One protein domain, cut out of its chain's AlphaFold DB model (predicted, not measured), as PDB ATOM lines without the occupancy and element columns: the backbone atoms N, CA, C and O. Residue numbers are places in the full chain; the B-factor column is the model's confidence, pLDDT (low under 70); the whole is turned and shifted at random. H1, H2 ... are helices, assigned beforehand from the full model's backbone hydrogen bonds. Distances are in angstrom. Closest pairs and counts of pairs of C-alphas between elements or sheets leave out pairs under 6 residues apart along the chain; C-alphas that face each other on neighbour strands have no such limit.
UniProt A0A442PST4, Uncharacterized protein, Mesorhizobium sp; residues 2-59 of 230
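This is residues 2 to 59 of the 230 residues of an uncharacterized protein of Mesorhizobium sp (UniProt A0A442PST4). A helical hairpin, H3 and H4 running side by side in opposite ways, makes the body; two short helices, H2 and then H1, lead away from the beginning of H3 as an arm, with residues 6 to 12 sticking out. After H4, residues 46 to 59 have no named element and fold back beside the hairpin. The printed part has 58 residues with four named helices, H1, H2, H3 and H4 in chain order, and no named strand; the class is all helix. It is compact, with a radius of gyration of the C-alphas of 11.3 A, yet only just elongated, with spans of 32 by 21 by 21 A.

H3, residues 18 to 31, is the longest helix. It touches H4, residues 35 to 45, at a shallow tilt of 19 degrees, opposite ways, a helical hairpin; the closest C-alphas, of Leu 29 and Pro 35, are 5.5 A apart. H2, residues 10 to 15, touches H3 only at the corner by their link, and only just, with 3 pairs of C-alphas within 8 A; in H3, residues 20 to 21 alone take part. The closest C-alphas, of Leu 14 and Leu 21, are 5.8 A apart. The two run opposite ways at a steep tilt of 69.6 degrees, only just short of about perpendicular. H1, residues 2 to 6, and H2 meet only through their link. H1 is apart from H3 and H4, and H2 is apart from H4. In H2, H3 and H4 every O i to N i+4 pair is within hydrogen-bond range; in H1 0 of 1 is, and 0 of 2 O i to N i+3 pairs.

H3 runs 20.0 A from C-alpha 18 at (15.228, 29.346, 0.413) to C-alpha 31. H4 runs 15.4 A and ends with C-alpha 45 at (8.844, 30.590, 6.060). H2 measures 8.1 A and H1 6.6 A; H1 begins with C-alpha 2 at (31.973, 27.975, 6.205).

The C-alphas farthest apart, of Asp 7 and Trp 59, are 32.8 A apart. The printed part has no cut, and the three links between helices are tight. Mean pLDDT of the printed part is 81.4; residues 2 to 15 are under 70.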
ATOM      1  N   LEU A   2      32.643  27.622   4.930       40.44
ATOM      2  CA  LEU A   2      31.973  27.975   6.205       40.44
ATOM      3  C   LEU A   2      32.668  29.168   6.867       40.44
ATOM      4  O   LEU A   2      32.002  29.982   7.514       40.44
ATOM      5  N   GLU A   3      33.947  29.484   6.447       41.62
ATOM      6  CA  GLU A   3      34.717  30.644   6.964       41.62
ATOM      7  C   GLU A   3      34.448  31.901   6.125       41.62
ATOM      8  O   GLU A   3      34.361  32.999   6.680       41.62
ATOM      9  N   ALA A   4      34.100  31.769   4.873       45.75
ATOM     10  CA  ALA A   4      33.689  32.857   3.957       45.75
ATOM     11  C   ALA A   4      32.217  33.233   4.175       45.75
ATOM     12  O   ALA A   4      31.859  34.407   4.053       45.75
ATOM     13  N   LEU A   5      31.354  32.397   4.815       45.84
ATOM     14  CA  LEU A   5      29.885  32.568   5.072       45.84
ATOM     15  C   LEU A   5      29.716  33.257   6.453       45.84
ATOM     16  O   LEU A   5      28.748  34.001   6.628       45.84
ATOM     17  N   ARG A   6      30.742  33.291   7.376       51.34
ATOM     18  CA  ARG A   6      30.711  33.955   8.701       51.34
ATOM     19  C   ARG A   6      30.963  35.459   8.567       51.34
ATOM     20  O   ARG A   6      30.430  36.240   9.359       51.34
ATOM     21  N   ASP A   7      31.565  35.859   7.420       54.09
ATOM     22  CA  ASP A   7      31.926  37.281   7.208       54.09
ATOM     23  C   ASP A   7      30.836  38.015   6.423       54.09
ATOM     24  O   ASP A   7      30.758  39.243   6.490       54.09
ATOM     25  N   ILE A   8      29.736  37.305   6.058       55.12
ATOM     26  CA  ILE A   8      28.598  37.848   5.290       55.12
ATOM     27  C   ILE A   8      27.344  37.711   6.163       55.12
ATOM     28  O   ILE A   8      27.200  36.760   6.935       55.12
ATOM     29  N   SER A   9      26.948  38.754   6.944       57.81
ATOM     30  CA  SER A   9      25.664  38.726   7.676       57.81
ATOM     31  C   SER A   9      24.764  37.578   7.192       57.81
ATOM     32  O   SER A   9      23.819  37.788   6.427       57.81
ATOM     33  N   TRP A  10      25.149  36.319   7.250       56.97
ATOM     34  CA  TRP A  10      24.693  35.025   6.691       56.97
ATOM     35  C   TRP A  10      23.232  34.766   7.086       56.97
ATOM     36  O   TRP A  10      22.487  34.161   6.313       56.97
ATOM     37  N   PRO A  11      22.753  35.454   8.213       58.78
ATOM     38  CA  PRO A  11      21.311  35.284   8.460       58.78
ATOM     39  C   PRO A  11      20.464  36.008   7.401       58.78
ATOM     40  O   PRO A  11      19.409  35.498   7.016       58.78
ATOM     41  N   MET A  12      21.014  37.022   6.691       58.75
ATOM     42  CA  MET A  12      20.272  37.753   5.632       58.75
ATOM     43  C   MET A  12      20.479  37.088   4.268       58.75
ATOM     44  O   MET A  12      19.552  37.058   3.456       58.75
ATOM     45  N   VAL A  13      21.570  36.413   4.065       59.78
ATOM     46  CA  VAL A  13      21.920  35.755   2.784       59.78
ATOM     47  C   VAL A  13      21.174  34.418   2.682       59.78
ATOM     48  O   VAL A  13      20.628  34.101   1.622       59.78
ATOM     49  N   LEU A  14      21.133  33.675   3.762       61.41
ATOM     50  CA  LEU A  14      20.391  32.396   3.718       61.41
ATOM     51  C   LEU A  14      18.881  32.633   3.680       61.41
ATOM     52  O   LEU A  14      18.150  31.831   3.095       61.41
ATOM     53  N   LEU A  15      18.531  33.893   4.104       64.12
ATOM     54  CA  LEU A  15      17.097  34.266   4.053       64.12
ATOM     55  C   LEU A  15      16.669  34.600   2.623       64.12
ATOM     56  O   LEU A  15      15.502  34.412   2.274       64.12
ATOM     57  N   ASN A  16      17.704  34.721   1.659       74.12
ATOM     58  CA  ASN A  16      17.312  35.062   0.272       74.12
ATOM     59  C   ASN A  16      17.572  33.880  -0.663       74.12
ATOM     60  O   ASN A  16      17.319  33.981  -1.866       74.12
ATOM     61  N   VAL A  17      17.937  32.716   0.010       83.94
ATOM     62  CA  VAL A  17      18.125  31.515  -0.832       83.94
ATOM     63  C   VAL A  17      17.379  30.353  -0.153       83.94
ATOM     64  O   VAL A  17      17.961  29.584   0.615       83.94
ATOM     65  N   PRO A  18      16.110  30.267  -0.320       85.69
ATOM     66  CA  PRO A  18      15.228  29.346   0.413       85.69
ATOM     67  C   PRO A  18      15.572  27.875   0.120       85.69
ATOM     68  O   PRO A  18      15.473  27.037   1.020       85.69
ATOM     69  N   ASP A  19      16.106  27.606  -0.992       87.38
ATOM     70  CA  ASP A  19      16.415  26.192  -1.298       87.38
ATOM     71  C   ASP A  19      17.642  25.718  -0.507       87.38
ATOM     72  O   ASP A  19      17.646  24.595   0.004       87.38
ATOM     73  N   LEU A  20      18.641  26.537  -0.534       87.44
ATOM     74  CA  LEU A  20      19.833  26.163   0.253       87.44
ATOM     75  C   LEU A  20      19.504  26.078   1.752       87.44
ATOM     76  O   LEU A  20      19.967  25.157   2.428       87.44
ATOM     77  N   LEU A  21      18.760  27.030   2.254       89.56
ATOM     78  CA  LEU A  21      18.348  26.969   3.671       89.56
ATOM     79  C   LEU A  21      17.581  25.673   3.962       89.56
ATOM     80  O   LEU A  21      17.816  25.042   4.996       89.56
ATOM     81  N   ALA A  22      16.682  25.246   3.061       91.62
ATOM     82  CA  ALA A  22      15.937  23.988   3.285       91.62
ATOM     83  C   ALA A  22      16.898  22.792   3.355       91.62
ATOM     84  O   ALA A  22      16.717  21.908   4.196       91.62
ATOM     85  N   GLU A  23      17.962  22.886   2.493       91.31
ATOM     86  CA  GLU A  23      18.937  21.773   2.545       91.31
ATOM     87  C   GLU A  23      19.673  21.737   3.886       91.31
ATOM     88  O   GLU A  23      19.828  20.662   4.470       91.31
ATOM     89  N   LEU A  24      20.043  22.831   4.358       90.75
ATOM     90  CA  LEU A  24      20.796  22.875   5.629       90.75
ATOM     91  C   LEU A  24      19.910  22.435   6.799       90.75
ATOM     92  O   LEU A  24      20.362  21.666   7.649       90.75
ATOM     93  N   LEU A  25      18.690  22.979   6.769       91.94
ATOM     94  CA  LEU A  25      17.795  22.609   7.888       91.94
ATOM     95  C   LEU A  25      17.473  21.112   7.834       91.94
ATOM     96  O   LEU A  25      17.338  20.477   8.882       91.94
ATOM     97  N   GLY A  26      17.303  20.613   6.576       92.75
ATOM     98  CA  GLY A  26      17.117  19.150   6.457       92.75
ATOM     99  C   GLY A  26      18.273  18.376   7.091       92.75
ATOM    100  O   GLY A  26      18.040  17.399   7.806       92.75
ATOM    101  N   ASP A  27      19.449  18.823   6.842       90.88
ATOM    102  CA  ASP A  27      20.619  18.146   7.445       90.88
ATOM    103  C   ASP A  27      20.607  18.280   8.974       90.88
ATOM    104  O   ASP A  27      20.889  17.305   9.674       90.88
ATOM    105  N   ALA A  28      20.344  19.467   9.389       91.88
ATOM    106  CA  ALA A  28      20.314  19.670  10.849       91.88
ATOM    107  C   ALA A  28      19.265  18.757  11.505       91.88
ATOM    108  O   ALA A  28      19.530  18.176  12.561       91.88
ATOM    109  N   LEU A  29      18.104  18.648  10.867       94.06
ATOM    110  CA  LEU A  29      17.053  17.792  11.458       94.06
ATOM    111  C   LEU A  29      17.507  16.332  11.475       94.06
ATOM    112  O   LEU A  29      17.260  15.629  12.458       94.06
ATOM    113  N   GLU A  30      18.157  15.827  10.543       89.69
ATOM    114  CA  GLU A  30      18.623  14.421  10.522       89.69
ATOM    115  C   GLU A  30      19.659  14.166  11.619       89.69
ATOM    116  O   GLU A  30      19.717  13.058  12.156       89.69
ATOM    117  N   ARG A  31      20.392  15.312  11.948       90.50
ATOM    118  CA  ARG A  31      21.449  15.117  12.970       90.50
ATOM    119  C   ARG A  31      20.942  15.538  14.347       90.50
ATOM    120  O   ARG A  31      21.683  15.461  15.329       90.50
ATOM    121  N   GLY A  32      19.701  15.932  14.342       91.38
ATOM    122  CA  GLY A  32      19.119  16.312  15.648       91.38
ATOM    123  C   GLY A  32      19.651  17.654  16.161       91.38
ATOM    124  O   GLY A  32      19.716  17.857  17.375       91.38
ATOM    125  N   ILE A  33      20.059  18.438  15.315       91.88
ATOM    126  CA  ILE A  33      20.581  19.752  15.750       91.88
ATOM    127  C   ILE A  33      19.420  20.753  15.841       91.88
ATOM    128  O   ILE A  33      18.769  21.072  14.844       91.88
ATOM    129  N   GLU A  34      19.107  21.211  17.039       92.12
ATOM    130  CA  GLU A  34      18.033  22.178  17.365       92.12
ATOM    131  C   GLU A  34      16.767  21.898  16.548       92.12
ATOM    132  O   GLU A  34      16.311  22.745  15.778       92.12
ATOM    133  N   PRO A  35      16.100  20.794  16.713       91.56
ATOM    134  CA  PRO A  35      14.963  20.363  15.891       91.56
ATOM    135  C   PRO A  35      13.752  21.299  16.054       91.56
ATOM    136  O   PRO A  35      13.067  21.586  15.068       91.56
ATOM    137  N   LYS A  36      13.566  21.765  17.238       90.25
ATOM    138  CA  LYS A  36      12.384  22.645  17.423       90.25
ATOM    139  C   LYS A  36      12.555  23.952  16.641       90.25
ATOM    140  O   LYS A  36      11.606  24.408  16.001       90.25
ATOM    141  N   LEU A  37      13.740  24.453  16.745       87.69
ATOM    142  CA  LEU A  37      13.994  25.702  15.998       87.69
ATOM    143  C   LEU A  37      13.896  25.467  14.484       87.69
ATOM    144  O   LEU A  37      13.303  26.283  13.775       87.69
ATOM    145  N   CYS A  38      14.483  24.430  14.003       91.94
ATOM    146  CA  CYS A  38      14.426  24.155  12.554       91.94
ATOM    147  C   CYS A  38      12.972  24.049  12.074       91.94
ATOM    148  O   CYS A  38      12.624  24.631  11.046       91.94
ATOM    149  N   ARG A  39      12.139  23.311  12.859       92.81
ATOM    150  CA  ARG A  39      10.726  23.138  12.441       92.81
ATOM    151  C   ARG A  39       9.981  24.475  12.462       92.81
ATOM    152  O   ARG A  39       9.152  24.727  11.586       92.81
ATOM    153  N   SER A  40      10.285  25.218  13.508       89.38
ATOM    154  CA  SER A  40       9.652  26.549  13.566       89.38
ATOM    155  C   SER A  40      10.031  27.408  12.354       89.38
ATOM    156  O   SER A  40       9.156  28.029  11.748       89.38
ATOM    157  N   LEU A  41      11.305  27.392  11.960       88.62
ATOM    158  CA  LEU A  41      11.754  28.212  10.811       88.62
ATOM    159  C   LEU A  41      11.135  27.696   9.506       88.62
ATOM    160  O   LEU A  41      10.726  28.499   8.664       88.62
ATOM    161  N   ILE A  42      11.075  26.429   9.405       91.75
ATOM    162  CA  ILE A  42      10.488  25.845   8.179       91.75
ATOM    163  C   ILE A  42       9.022  26.272   8.070       91.75
ATOM    164  O   ILE A  42       8.577  26.669   6.990       91.75
ATOM    165  N   GLY A  43       8.295  26.135   9.136       89.69
ATOM    166  CA  GLY A  43       6.867  26.515   9.135       89.69
ATOM    167  C   GLY A  43       6.663  28.010   8.881       89.69
ATOM    168  O   GLY A  43       5.812  28.382   8.070       89.69
ATOM    169  N   GLU A  44       7.409  28.888   9.561       88.06
ATOM    170  CA  GLU A  44       7.226  30.353   9.426       88.06
ATOM    171  C   GLU A  44       7.542  30.835   8.006       88.06
ATOM    172  O   GLU A  44       6.843  31.707   7.487       88.06
ATOM    173  N   ARG A  45       8.420  30.089   7.392       86.75
ATOM    174  CA  ARG A  45       8.844  30.590   6.060       86.75
ATOM    175  C   ARG A  45       8.198  29.754   4.956       86.75
ATOM    176  O   ARG A  45       8.441  30.001   3.773       86.75
ATOM    177  N   ARG A  46       7.446  28.809   5.369       88.75
ATOM    178  CA  ARG A  46       6.746  27.937   4.400       88.75
ATOM    179  C   ARG A  46       7.714  27.394   3.350       88.75
ATOM    180  O   ARG A  46       7.432  27.444   2.151       88.75
ATOM    181  N   LEU A  47       8.810  26.852   3.881       89.94
ATOM    182  CA  LEU A  47       9.835  26.351   2.941       89.94
ATOM    183  C   LEU A  47       9.344  25.048   2.298       89.94
ATOM    184  O   LEU A  47       8.636  24.257   2.924       89.94
ATOM    185  N   ASP A  48       9.717  24.924   1.002       90.88
ATOM    186  CA  ASP A  48       9.436  23.629   0.338       90.88
ATOM    187  C   ASP A  48      10.499  22.589   0.723       90.88
ATOM    188  O   ASP A  48      11.558  22.926   1.257       90.88
ATOM    189  N   GLY A  49      10.035  21.385   0.542       90.38
ATOM    190  CA  GLY A  49      10.949  20.278   0.904       90.38
ATOM    191  C   GLY A  49      12.269  20.333   0.126       90.38
ATOM    192  O   GLY A  49      12.296  20.713  -1.046       90.38
ATOM    193  N   PRO A  50      13.359  19.970   0.794       91.38
ATOM    194  CA  PRO A  50      14.664  19.954   0.113       91.38
ATOM    195  C   PRO A  50      14.749  18.827  -0.928       91.38
ATOM    196  O   PRO A  50      13.936  17.899  -0.924       91.38
ATOM    197  N   GLN A  51      15.678  18.985  -1.867       87.19
ATOM    198  CA  GLN A  51      15.868  17.990  -2.948       87.19
ATOM    199  C   GLN A  51      16.305  16.632  -2.387       87.19
ATOM    200  O   GLN A  51      15.888  15.593  -2.905       87.19
ATOM    201  N   ARG A  52      17.057  16.640  -1.284       84.12
ATOM    202  CA  ARG A  52      17.550  15.371  -0.699       84.12
ATOM    203  C   ARG A  52      16.416  14.595  -0.027       84.12
ATOM    204  O   ARG A  52      16.550  13.393   0.210       84.12
ATOM    205  N   ARG A  53      15.448  15.353   0.312       91.56
ATOM    206  CA  ARG A  53      14.179  14.781   0.818       91.56
ATOM    207  C   ARG A  53      14.427  13.923   2.067       91.56
ATOM    208  O   ARG A  53      14.064  12.746   2.106       91.56
ATOM    209  N   PRO A  54      14.983  14.428   3.074       91.44
ATOM    210  CA  PRO A  54      15.209  13.653   4.301       91.44
ATOM    211  C   PRO A  54      13.891  13.314   5.016       91.44
ATOM    212  O   PRO A  54      12.938  14.097   4.993       91.44
ATOM    213  N   ALA A  55      13.909  12.131   5.568       92.81
ATOM    214  CA  ALA A  55      12.686  11.674   6.276       92.81
ATOM    215  C   ALA A  55      12.333  12.624   7.426       92.81
ATOM    216  O   ALA A  55      11.157  12.753   7.775       92.81
ATOM    217  N   ALA A  56      13.329  13.273   8.022       93.69
ATOM    218  CA  ALA A  56      13.114  14.110   9.226       93.69
ATOM    219  C   ALA A  56      12.430  15.437   8.865       93.69
ATOM    220  O   ALA A  56      11.952  16.145   9.755       93.69
ATOM    221  N   TRP A  57      12.447  15.717   7.550       96.12
ATOM    222  CA  TRP A  57      11.746  16.961   7.163       96.12
ATOM    223  C   TRP A  57      10.252  16.876   7.506       96.12
ATOM    224  O   TRP A  57       9.634  15.812   7.411       96.12
ATOM    225  N   PRO A  58       9.624  17.945   8.013       95.75
ATOM    226  CA  PRO A  58       8.198  17.941   8.391       95.75
ATOM    227  C   PRO A  58       7.284  17.971   7.159       95.75
ATOM    228  O   PRO A  58       6.558  18.944   6.940       95.75
ATOM    229  N   TRP A  59       7.300  16.851   6.507       96.50
ATOM    230  CA  TRP A  59       6.473  16.758   5.287       96.50
ATOM    231  C   TRP A  59       4.988  16.797   5.667       96.50
ATOM    232  O   TRP A  59       4.563  16.185   6.651       96.50
TER     233      TRP A  59